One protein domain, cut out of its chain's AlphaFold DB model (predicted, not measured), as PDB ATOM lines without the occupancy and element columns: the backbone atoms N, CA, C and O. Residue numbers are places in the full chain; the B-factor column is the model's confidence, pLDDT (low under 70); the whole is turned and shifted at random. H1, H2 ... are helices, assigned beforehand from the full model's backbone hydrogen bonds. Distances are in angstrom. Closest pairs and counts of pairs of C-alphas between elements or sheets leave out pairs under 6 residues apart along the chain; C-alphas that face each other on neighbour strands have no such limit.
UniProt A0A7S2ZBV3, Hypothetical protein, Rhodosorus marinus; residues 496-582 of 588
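What this domain is: This is residues 496 to 582 of the 588 residues of the protein "Hypothetical protein" of Rhodosorus marinus (UniProt A0A7S2ZBV3). An open zigzag of helices with no core: long H1 and H2 meet at a corner as a V, then a link and the small helices H3 and H4 lead to H5, a third long helix that sticks out at the far end. The printed part has 87 residues with five named helices, H1 to H5 in chain order, and no named strand; the class is all helix. It is extended, with a radius of gyration of the C-alphas of 23.0 A, and spans 70 by 37 by 21 A.

How they stand to each other: Start with H1, residues 496 to 520, and H2, residues 522 to 540, which touch only at the corner, H1 with residues 517 to 518 alone and H2 with 524 to 526 alone. Their closest C-alphas, of Ala 518 and Phe 525, are 5.3 A apart. They run opposite ways at a steep tilt of 50 degrees. H3, residues 548 to 551, is apart from H2. H4, residues 554 to 558, is close to H3 but not clearly touching; their closest C-alphas, of Glu 550 and Tyr 556, are 6.1 A apart. H5, residues 560 to 582, and H4 meet only through their link. In H1 and H2 every O i to N i+4 pair is within hydrogen-bond range; in H5 16 of 19 are, in H4 0 of 1 but 2 of 2 O i to N i+3 pairs, and H3 is too short for an i+4 pair.

Where its parts are: Find C-alpha 496 at (355.178, 89.449, 220.620); from there H1 runs 36.3 A. H2 runs 26.2 A from C-alpha 522. H5 runs 34.9 A to C-alpha 582 at (291.173, 69.178, 236.704).

The domain as a whole: The two farthest C-alphas, of Lys 497 and Tyr 582, are 71.3 A apart. The printed part has no cut and no long link. Look for pLDDT under 70 at residues 544 to 546 and 579 to 582.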
ATOM      1  N   HIS A 496     355.927  89.280 219.371       75.94
ATOM      2  CA  HIS A 496     355.178  89.449 220.620       75.94
ATOM      3  C   HIS A 496     355.286  90.876 221.177       75.94
ATOM      4  O   HIS A 496     354.280  91.438 221.616       75.94
ATOM      5  N   LYS A 497     356.472  91.496 221.116       84.31
ATOM      6  CA  LYS A 497     356.660  92.903 221.507       84.31
ATOM      7  C   LYS A 497     355.856  93.850 220.608       84.31
ATOM      8  O   LYS A 497     355.214  94.762 221.126       84.31
ATOM      9  N   HIS A 498     355.828  93.613 219.294       79.94
ATOM     10  CA  HIS A 498     355.023  94.394 218.349       79.94
ATOM     11  C   HIS A 498     353.522  94.298 218.649       79.94
ATOM     12  O   HIS A 498     352.845  95.322 218.724       79.94
ATOM     13  N   LEU A 499     353.013  93.088 218.893       79.12
ATOM     14  CA  LEU A 499     351.620  92.859 219.289       79.12
ATOM     15  C   LEU A 499     351.250  93.627 220.563       79.12
ATOM     16  O   LEU A 499     350.270  94.374 220.578       79.12
ATOM     17  N   ALA A 500     352.065  93.502 221.611       82.94
ATOM     18  CA  ALA A 500     351.831  94.188 222.879       82.94
ATOM     19  C   ALA A 500     351.836  95.722 222.723       82.94
ATOM     20  O   ALA A 500     351.017  96.419 223.332       82.94
ATOM     21  N   ALA A 501     352.721  96.260 221.878       84.69
ATOM     22  CA  ALA A 501     352.765  97.687 221.574       84.69
ATOM     23  C   ALA A 501     351.481  98.166 220.869       84.69
ATOM     24  O   ALA A 501     350.931  99.207 221.235       84.69
ATOM     25  N   ILE A 502     350.961  97.388 219.916       81.75
ATOM     26  CA  ILE A 502     349.714  97.695 219.199       81.75
ATOM     27  C   ILE A 502     348.510  97.664 220.148       81.75
ATOM     28  O   ILE A 502     347.697  98.589 220.142       81.75
ATOM     29  N   GLU A 503     348.408  96.659 221.019       82.62
ATOM     30  CA  GLU A 503     347.347  96.604 222.032       82.62
ATOM     31  C   GLU A 503     347.392  97.808 222.981       82.62
ATOM     32  O   GLU A 503     346.355  98.385 223.332       82.62
ATOM     33  N   SER A 504     348.598  98.213 223.390       87.19
ATOM     34  CA  SER A 504     348.796  99.418 224.192       87.19
ATOM     35  C   SER A 504     348.312 100.665 223.450       87.19
ATOM     36  O   SER A 504     347.528 101.442 224.003       87.19
ATOM     37  N   LEU A 505     348.683 100.819 222.176       84.19
ATOM     38  CA  LEU A 505     348.271 101.937 221.326       84.19
ATOM     39  C   LEU A 505     346.745 102.033 221.198       84.19
ATOM     40  O   LEU A 505     346.178 103.108 221.394       84.19
ATOM     41  N   VAL A 506     346.062 100.909 220.956       83.00
ATOM     42  CA  VAL A 506     344.590 100.857 220.899       83.00
ATOM     43  C   VAL A 506     343.975 101.276 222.239       83.00
ATOM     44  O   VAL A 506     343.019 102.054 222.270       83.00
ATOM     45  N   ARG A 507     344.540 100.826 223.366       86.12
ATOM     46  CA  ARG A 507     344.089 101.223 224.711       86.12
ATOM     47  C   ARG A 507     344.301 102.717 224.977       86.12
ATOM     48  O   ARG A 507     343.469 103.344 225.632       86.12
ATOM     49  N   HIS A 508     345.407 103.296 224.511       87.94
ATOM     50  CA  HIS A 508     345.667 104.733 224.620       87.94
ATOM     51  C   HIS A 508     344.718 105.551 223.744       87.94
ATOM     52  O   HIS A 508     344.159 106.531 224.234       87.94
ATOM     53  N   LYS A 509     344.457 105.111 222.507       86.12
ATOM     54  CA  LYS A 509     343.482 105.762 221.630       86.12
ATOM     55  C   LYS A 509     342.084 105.778 222.250       86.12
ATOM     56  O   LYS A 509     341.504 106.846 222.378       86.12
ATOM     57  N   ARG A 510     341.572 104.632 222.721       86.00
ATOM     58  CA  ARG A 510     340.245 104.569 223.367       86.00
ATOM     59  C   ARG A 510     340.119 105.533 224.548       86.00
ATOM     60  O   ARG A 510     339.086 106.173 224.705       86.00
ATOM     61  N   ARG A 511     341.171 105.651 225.371       90.25
ATOM     62  CA  ARG A 511     341.212 106.613 226.487       90.25
ATOM     63  C   ARG A 511     341.165 108.056 225.992       90.25
ATOM     64  O   ARG A 511     340.385 108.837 226.521       90.25
ATOM     65  N   ARG A 512     341.961 108.392 224.974       89.62
ATOM     66  CA  ARG A 512     341.948 109.721 224.355       89.62
ATOM     67  C   ARG A 512     340.565 110.064 223.806       89.62
ATOM     68  O   ARG A 512     340.041 111.104 224.175       89.62
ATOM     69  N   ASP A 513     339.987 109.203 222.971       87.31
ATOM     70  CA  ASP A 513     338.691 109.452 222.329       87.31
ATOM     71  C   ASP A 513     337.586 109.644 223.383       87.31
ATOM     72  O   ASP A 513     336.754 110.538 223.264       87.31
ATOM     73  N   CYS A 514     337.626 108.858 224.466       89.31
ATOM     74  CA  CYS A 514     336.738 109.017 225.618       89.31
ATOM     75  C   CYS A 514     336.865 110.411 226.258       89.31
ATOM     76  O   CYS A 514     335.864 111.109 226.420       89.31
ATOM     77  N   PHE A 515     338.089 110.850 226.570       92.31
ATOM     78  CA  PHE A 515     338.325 112.181 227.136       92.31
ATOM     79  C   PHE A 515     337.999 113.311 226.156       92.31
ATOM     80  O   PHE A 515     337.551 114.372 226.579       92.31
ATOM     81  N   GLU A 516     338.185 113.094 224.857       92.31
ATOM     82  CA  GLU A 516     337.865 114.070 223.819       92.31
ATOM     83  C   GLU A 516     336.351 114.284 223.693       92.31
ATOM     84  O   GLU A 516     335.903 115.427 223.620       92.31
ATOM     85  N   ILE A 517     335.549 113.215 223.744       90.44
ATOM     86  CA  ILE A 517     334.083 113.318 223.785       90.44
ATOM     87  C   ILE A 517     333.639 114.020 225.074       90.44
ATOM     88  O   ILE A 517     332.826 114.940 225.013       90.44
ATOM     89  N   ALA A 518     334.214 113.643 226.221       94.31
ATOM     90  CA  ALA A 518     333.904 114.257 227.511       94.31
ATOM     91  C   ALA A 518     334.235 115.760 227.558       94.31
ATOM     92  O   ALA A 518     333.488 116.532 228.153       94.31
ATOM     93  N   ALA A 519     335.334 116.182 226.926       95.94
ATOM     94  CA  ALA A 519     335.734 117.585 226.861       95.94
ATOM     95  C   ALA A 519     334.877 118.410 225.886       95.94
ATOM     96  O   ALA A 519     334.674 119.598 226.119       95.94
ATOM     97  N   ARG A 520     334.391 117.801 224.795       95.75
ATOM     98  CA  ARG A 520     333.534 118.472 223.801       95.75
ATOM     99  C   ARG A 520     332.095 118.645 224.289       95.75
ATOM    100  O   ARG A 520     331.535 119.718 224.103       95.75
ATOM    101  N   ASP A 521     331.507 117.604 224.880       96.06
ATOM    102  CA  ASP A 521     330.145 117.633 225.426       96.06
ATOM    103  C   ASP A 521     330.045 116.764 226.698       96.06
ATOM    104  O   ASP A 521     329.765 115.559 226.625       96.06
ATOM    105  N   PRO A 522     330.267 117.357 227.886       95.44
ATOM    106  CA  PRO A 522     330.273 116.608 229.137       95.44
ATOM    107  C   PRO A 522     328.881 116.093 229.525       95.44
ATOM    108  O   PRO A 522     328.777 115.035 230.148       95.44
ATOM    109  N   ALA A 523     327.810 116.801 229.150       94.44
ATOM    110  CA  ALA A 523     326.444 116.416 229.496       94.44
ATOM    111  C   ALA A 523     325.998 115.197 228.679       94.44
ATOM    112  O   ALA A 523     325.498 114.214 229.236       94.44
ATOM    113  N   HIS A 524     326.239 115.216 227.366       93.62
ATOM    114  CA  HIS A 524     325.986 114.059 226.516       93.62
ATOM    115  C   HIS A 524     326.861 112.866 226.912       93.62
ATOM    116  O   HIS A 524     326.359 111.744 227.017       93.62
ATOM    117  N   PHE A 525     328.145 113.100 227.203       94.50
ATOM    118  CA  PHE A 525     329.062 112.054 227.646       94.50
ATOM    119  C   PHE A 525     328.600 111.380 228.945       94.50
ATOM    120  O   PHE A 525     328.584 110.152 229.012       94.50
ATOM    121  N   ALA A 526     328.177 112.145 229.957       94.88
ATOM    122  CA  ALA A 526     327.693 111.590 231.222       94.88
ATOM    123  C   ALA A 526     326.452 110.700 231.030       94.88
ATOM    124  O   ALA A 526     326.365 109.616 231.618       94.88
ATOM    125  N   ASN A 527     325.523 111.112 230.163       94.12
ATOM    126  CA  ASN A 527     324.338 110.323 229.826       94.12
ATOM    127  C   ASN A 527     324.707 109.038 229.071       94.12
ATOM    128  O   ASN A 527     324.267 107.951 229.445       94.12
ATOM    129  N   MET A 528     325.568 109.144 228.057       93.31
ATOM    130  CA  MET A 528     326.087 108.000 227.302       93.31
ATOM    131  C   MET A 528     326.819 107.001 228.201       93.31
ATOM    132  O   MET A 528     326.577 105.796 228.120       93.31
ATOM    133  N   LEU A 529     327.680 107.493 229.093       93.00
ATOM    134  CA  LEU A 529     328.423 106.668 230.037       93.00
ATOM    135  C   LEU A 529     327.472 105.952 230.999       93.00
ATOM    136  O   LEU A 529     327.600 104.745 231.189       93.00
ATOM    137  N   SER A 530     326.491 106.666 231.553       93.06
ATOM    138  CA  SER A 530     325.494 106.091 232.462       93.06
ATOM    139  C   SER A 530     324.688 104.976 231.790       93.06
ATOM    140  O   SER A 530     324.512 103.905 232.372       93.06
ATOM    141  N   LEU A 531     324.264 105.181 230.538       89.06
ATOM    142  CA  LEU A 531     323.554 104.172 229.750       89.06
ATOM    143  C   LEU A 531     324.439 102.959 229.426       89.06
ATOM    144  O   LEU A 531     323.986 101.820 229.557       89.06
ATOM    145  N   SER A 532     325.703 103.184 229.050       89.12
ATOM    146  CA  SER A 532     326.664 102.105 228.784       89.12
ATOM    147  C   SER A 532     326.918 101.266 230.031       89.12
ATOM    148  O   SER A 532     326.793 100.049 229.976       89.12
ATOM    149  N   GLN A 533     327.193 101.897 231.176       92.38
ATOM    150  CA  GLN A 533     327.436 101.189 232.436       92.38
ATOM    151  C   GLN A 533     326.191 100.431 232.909       92.38
ATOM    152  O   GLN A 533     326.296  99.288 233.354       92.38
ATOM    153  N   ALA A 534     324.996 101.016 232.766       87.44
ATOM    154  CA  ALA A 534     323.747 100.326 233.079       87.44
ATOM    155  C   ALA A 534     323.545  99.079 232.200       87.44
ATOM    156  O   ALA A 534     323.106  98.039 232.698       87.44
ATOM    157  N   ARG A 535     323.897  99.155 230.910       85.38
ATOM    158  CA  ARG A 535     323.850  98.019 229.981       85.38
ATOM    159  C   ARG A 535     324.886  96.953 230.334       85.38
ATOM    160  O   ARG A 535     324.532  95.779 230.425       85.38
ATOM    161  N   ASP A 536     326.128  97.351 230.581       88.25
ATOM    162  CA  ASP A 536     327.227  96.436 230.896       88.25
ATOM    163  C   ASP A 536     326.969  95.691 232.211       88.25
ATOM    164  O   ASP A 536     327.130  94.471 232.281       88.25
ATOM    165  N   LEU A 537     326.455  96.382 233.236       87.50
ATOM    166  CA  LEU A 537     326.062  95.760 234.503       87.50
ATOM    167  C   LEU A 537     324.980  94.692 234.327       87.50
ATOM    168  O   LEU A 537     324.994  93.692 235.045       87.50
ATOM    169  N   ARG A 538     324.052  94.860 233.380       82.62
ATOM    170  CA  ARG A 538     323.050  93.823 233.089       82.62
ATOM    171  C   ARG A 538     323.658  92.597 232.448       82.62
ATOM    172  O   ARG A 538     323.332  91.488 232.863       82.62
ATOM    173  N   VAL A 539     324.562  92.801 231.489       85.12
ATOM    174  CA  VAL A 539     325.286  91.704 230.839       85.12
ATOM    175  C   VAL A 539     326.089  90.920 231.878       85.12
ATOM    176  O   VAL A 539     325.985  89.698 231.929       85.12
ATOM    177  N   VAL A 540     326.817  91.609 232.763       86.69
ATOM    178  CA  VAL A 540     327.605  90.975 233.837       86.69
ATOM    179  C   VAL A 540     326.717  90.216 234.826       86.69
ATOM    180  O   VAL A 540     327.091  89.140 235.283       86.69
ATOM    181  N   ARG A 541     325.523  90.737 235.138       84.12
ATOM    182  CA  ARG A 541     324.550  90.069 236.019       84.12
ATOM    183  C   ARG A 541     323.803  88.912 235.346       84.12
ATOM    184  O   ARG A 541     322.999  88.269 236.010       84.12
ATOM    185  N   GLY A 542     324.025  88.663 234.052       78.50
ATOM    186  CA  GLY A 542     323.261  87.676 233.285       78.50
ATOM    187  C   GLY A 542     321.764  87.994 233.227       78.50
ATOM    188  O   GLY A 542     320.958  87.109 232.945       78.50
ATOM    189  N   ALA A 543     321.388  89.246 233.516       73.38
ATOM    190  CA  ALA A 543     320.008  89.689 233.493       73.38
ATOM    191  C   ALA A 543     319.549  89.714 232.034       73.38
ATOM    192  O   ALA A 543     319.916  90.598 231.259       73.38
ATOM    193  N   THR A 544     318.777  88.702 231.659       62.22
ATOM    194  CA  THR A 544     318.102  88.616 230.369       62.22
ATOM    195  C   THR A 544     316.715  89.216 230.552       62.22
ATOM    196  O   THR A 544     315.853  88.642 231.207       62.22
ATOM    197  N   GLY A 545     316.533  90.441 230.068       64.50
ATOM    198  CA  GLY A 545     315.290  91.188 230.240       64.50
ATOM    199  C   GLY A 545     315.421  92.628 229.760       64.50
ATOM    200  O   GLY A 545     316.534  93.148 229.614       64.50
ATOM    201  N   LEU A 546     314.282  93.258 229.483       65.25
ATOM    202  CA  LEU A 546     314.232  94.649 229.057       65.25
ATOM    203  C   LEU A 546     314.481  95.624 230.218       65.25
ATOM    204  O   LEU A 546     314.634  95.237 231.375       65.25
ATOM    205  N   ASN A 547     314.606  96.916 229.897       73.50
ATOM    206  CA  ASN A 547     314.660  97.974 230.903       73.50
ATOM    207  C   ASN A 547     313.373  97.919 231.765       73.50
ATOM    208  O   ASN A 547     312.308  98.209 231.225       73.50
ATOM    209  N   PRO A 548     313.430  97.657 233.090       75.81
ATOM    210  CA  PRO A 548     312.223  97.613 233.933       75.81
ATOM    211  C   PRO A 548     311.499  98.970 233.993       75.81
ATOM    212  O   PRO A 548     310.297  99.044 234.221       75.81
ATOM    213  N   GLU A 549     312.228 100.060 233.749       77.81
ATOM    214  CA  GLU A 549     311.659 101.404 233.606       77.81
ATOM    215  C   GLU A 549     310.917 101.618 232.279       77.81
ATOM    216  O   GLU A 549     310.008 102.441 232.217       77.81
ATOM    217  N   GLU A 550     311.262 100.885 231.218       80.50
ATOM    218  CA  GLU A 550     310.485 100.910 229.973       80.50
ATOM    219  C   GLU A 550     309.218 100.068 230.120       80.50
ATOM    220  O   GLU A 550     308.153 100.534 229.734       80.50
ATOM    221  N   GLU A 551     309.296  98.906 230.775       82.50
ATOM    222  CA  GLU A 551     308.136  98.038 231.047       82.50
ATOM    223  C   GLU A 551     307.054  98.717 231.905       82.50
ATOM    224  O   GLU A 551     305.875  98.378 231.810       82.50
ATOM    225  N   ARG A 552     307.430  99.703 232.727       85.38
ATOM    226  CA  ARG A 552     306.488 100.523 233.506       85.38
ATOM    227  C   ARG A 552     305.707 101.526 232.658       85.38
ATOM    228  O   ARG A 552     304.661 102.003 233.093       85.38
ATOM    229  N   ARG A 553     306.202 101.887 231.472       86.38
ATOM    230  CA  ARG A 553     305.572 102.893 230.610       86.38
ATOM    231  C   ARG A 553     304.550 102.225 229.704       86.38
ATOM    232  O   ARG A 553     304.868 101.277 228.999       86.38
ATOM    233  N   SER A 554     303.345 102.789 229.625       89.69
ATOM    234  CA  SER A 554     302.297 102.294 228.716       89.69
ATOM    235  C   SER A 554     302.751 102.253 227.253       89.69
ATOM    236  O   SER A 554     302.373 101.345 226.521       89.69
ATOM    237  N   GLN A 555     303.629 103.183 226.850       88.94
ATOM    238  CA  GLN A 555     304.200 103.254 225.500       88.94
ATOM    239  C   GLN A 555     304.902 101.972 225.051       88.94
ATOM    240  O   GLN A 555     304.903 101.650 223.864       88.94
ATOM    241  N   TYR A 556     305.482 101.234 225.994       84.94
ATOM    242  CA  TYR A 556     306.154  99.976 225.716       84.94
ATOM    243  C   TYR A 556     305.202  98.919 225.135       84.94
ATOM    244  O   TYR A 556     305.593  98.147 224.262       84.94
ATOM    245  N   TYR A 557     303.932  98.947 225.543       87.44
ATOM    246  CA  TYR A 557     302.921  97.979 225.123       87.44
ATOM    247  C   TYR A 557     302.205  98.347 223.811       87.44
ATOM    248  O   TYR A 557     301.326  97.609 223.378       87.44
ATOM    249  N   TYR A 558     302.586  99.444 223.143       90.00
ATOM    250  CA  TYR A 558     302.098  99.776 221.792       90.00
ATOM    251  C   TYR A 558     302.950  99.160 220.667       90.00
ATOM    252  O   TYR A 558     302.781  99.497 219.496       90.00
ATOM    253  N   GLN A 559     303.904  98.288 220.998       88.25
ATOM    254  CA  GLN A 559     304.789  97.660 220.020       88.25
ATOM    255  C   GLN A 559     304.117  96.461 219.330       88.25
ATOM    256  O   GLN A 559     303.311  95.754 219.926       88.25
ATOM    257  N   GLN A 560     304.492  96.194 218.074       88.31
ATOM    258  CA  GLN A 560     303.854  95.159 217.243       88.31
ATOM    259  C   GLN A 560     303.921  93.751 217.854       88.31
ATOM    260  O   GLN A 560     302.946  93.012 217.769       88.31
ATOM    261  N   TRP A 561     305.013  93.410 218.552       88.06
ATOM    262  CA  TRP A 561     305.173  92.099 219.195       88.06
ATOM    263  C   TRP A 561     304.112  91.814 220.266       88.06
ATOM    264  O   TRP A 561     303.853  90.655 220.579       88.06
ATOM    265  N   VAL A 562     303.473  92.842 220.831       89.44
ATOM    266  CA  VAL A 562     302.435  92.673 221.857       89.44
ATOM    267  C   VAL A 562     301.224  91.948 221.274       89.44
ATOM    268  O   VAL A 562     300.684  91.046 221.914       89.44
ATOM    269  N   HIS A 563     300.847  92.265 220.034       87.06
ATOM    270  CA  HIS A 563     299.750  91.592 219.337       87.06
ATOM    271  C   HIS A 563     300.042  90.112 219.066       87.06
ATOM    272  O   HIS A 563     299.117  89.305 219.096       87.06
ATOM    273  N   ASP A 564     301.312  89.749 218.885       86.69
ATOM    274  CA  ASP A 564     301.730  88.363 218.645       86.69
ATOM    275  C   ASP A 564     301.838  87.556 219.949       86.69
ATOM    276  O   ASP A 564     301.554  86.357 219.988       86.69
ATOM    277  N   VAL A 565     302.222  88.210 221.052       88.88
ATOM    278  CA  VAL A 565     302.435  87.555 222.353       88.88
ATOM    279  C   VAL A 565     301.130  87.371 223.132       88.88
ATOM    280  O   VAL A 565     300.982  86.358 223.822       88.88
ATOM    281  N   ILE A 566     300.162  88.291 223.012       91.88
ATOM    282  CA  ILE A 566     298.879  88.217 223.736       91.88
ATOM    283  C   ILE A 566     298.128  86.900 223.462       91.88
ATOM    284  O   ILE A 566     297.776  86.233 224.438       91.88
ATOM    285  N   PRO A 567     297.905  86.455 222.206       91.31
ATOM    286  CA  PRO A 567     297.205  85.198 221.938       91.31
ATOM    287  C   PRO A 567     297.914  83.990 222.553       91.31
ATOM    288  O   PRO A 567     297.275  83.142 223.173       91.31
ATOM    289  N   GLY A 568     299.247  83.935 222.450       88.25
ATOM    290  CA  GLY A 568     300.049  82.855 223.030       88.25
ATOM    291  C   GLY A 568     300.049  82.850 224.561       88.25
ATOM    292  O   GLY A 568     300.127  81.782 225.172       88.25
ATOM    293  N   TYR A 569     299.952  84.025 225.191       90.25
ATOM    294  CA  TYR A 569     299.781  84.156 226.637       90.25
ATOM    295  C   TYR A 569     298.380  83.722 227.078       90.25
ATOM    296  O   TYR A 569     298.264  82.920 228.000       90.25
ATOM    297  N   ILE A 570     297.328  84.197 226.399       92.38
ATOM    298  CA  ILE A 570     295.935  83.826 226.692       92.38
ATOM    299  C   ILE A 570     295.752  82.316 226.546       92.38
ATOM    300  O   ILE A 570     295.197  81.692 227.443       92.38
ATOM    301  N   PHE A 571     296.272  81.719 225.471       90.25
ATOM    302  CA  PHE A 571     296.215  80.275 225.263       90.25
ATOM    303  C   PHE A 571     296.905  79.508 226.397       90.25
ATOM    304  O   PHE A 571     296.319  78.598 226.974       90.25
ATOM    305  N   ARG A 572     298.123  79.913 226.786       89.25
ATOM    306  CA  ARG A 572     298.826  79.301 227.925       89.25
ATOM    307  C   ARG A 572     298.067  79.454 229.237       89.25
ATOM    308  O   ARG A 572     298.025  78.511 230.018       89.25
ATOM    309  N   LYS A 573     297.470  80.620 229.473       90.69
ATOM    310  CA  LYS A 573     296.670  80.873 230.669       90.69
ATOM    311  C   LYS A 573     295.423  79.986 230.701       90.69
ATOM    312  O   LYS A 573     295.165  79.375 231.725       90.69
ATOM    313  N   MET A 574     294.718  79.846 229.577       87.56
ATOM    314  CA  MET A 574     293.569  78.940 229.463       87.56
ATOM    315  C   MET A 574     293.954  77.491 229.771       87.56
ATOM    316  O   MET A 574     293.244  76.835 230.521       87.56
ATOM    317  N   VAL A 575     295.089  77.010 229.250       85.38
ATOM    318  CA  VAL A 575     295.588  75.656 229.542       85.38
ATOM    319  C   VAL A 575     295.881  75.482 231.038       85.38
ATOM    320  O   VAL A 575     295.412  74.518 231.639       85.38
ATOM    321  N   LEU A 576     296.567  76.439 231.667       84.44
ATOM    322  CA  LEU A 576     296.855  76.393 233.107       84.44
ATOM    323  C   LEU A 576     295.584  76.444 233.969       84.44
ATOM    324  O   LEU A 576     295.473  75.702 234.942       84.44
ATOM    325  N   ASP A 577     294.611  77.279 233.603       83.31
ATOM    326  CA  ASP A 577     293.331  77.382 234.313       83.31
ATOM    327  C   ASP A 577     292.501  76.085 234.155       83.31
ATOM    328  O   ASP A 577     291.805  75.664 235.086       83.31
ATOM    329  N   THR A 578     292.612  75.391 233.012       77.00
ATOM    330  CA  THR A 578     292.015  74.055 232.827       77.00
ATOM    331  C   THR A 578     292.730  72.965 233.627       77.00
ATOM    332  O   THR A 578     292.071  72.128 234.234       77.00
ATOM    333  N   GLU A 579     294.061  72.979 233.710       69.62
ATOM    334  CA  GLU A 579     294.813  72.023 234.538       69.62
ATOM    335  C   GLU A 579     294.506  72.211 236.034       69.62
ATOM    336  O   GLU A 579     294.259  71.236 236.744       69.62
ATOM    337  N   ALA A 580     294.406  73.459 236.500       68.50
ATOM    338  CA  ALA A 580     294.045  73.778 237.882       68.50
ATOM    339  C   ALA A 580     292.615  73.342 238.255       68.50
ATOM    340  O   ALA A 580     292.350  72.998 239.407       68.50
ATOM    341  N   THR A 581     291.686  73.336 237.294       61.56
ATOM    342  CA  THR A 581     290.312  72.848 237.512       61.56
ATOM    343  C   THR A 581     290.214  71.323 237.465       61.56
ATOM    344  O   THR A 581     289.406  70.757 238.201       61.56
ATOM    345  N   TYR A 582     291.069  70.643 236.693       58.81
ATOM    346  CA  TYR A 582     291.173  69.178 236.704       58.81
ATOM    347  C   TYR A 582     291.806  68.624 237.993       58.81
ATOM    348  O   TYR A 582     291.367  67.576 238.464       58.81
TER     349      TYR A 582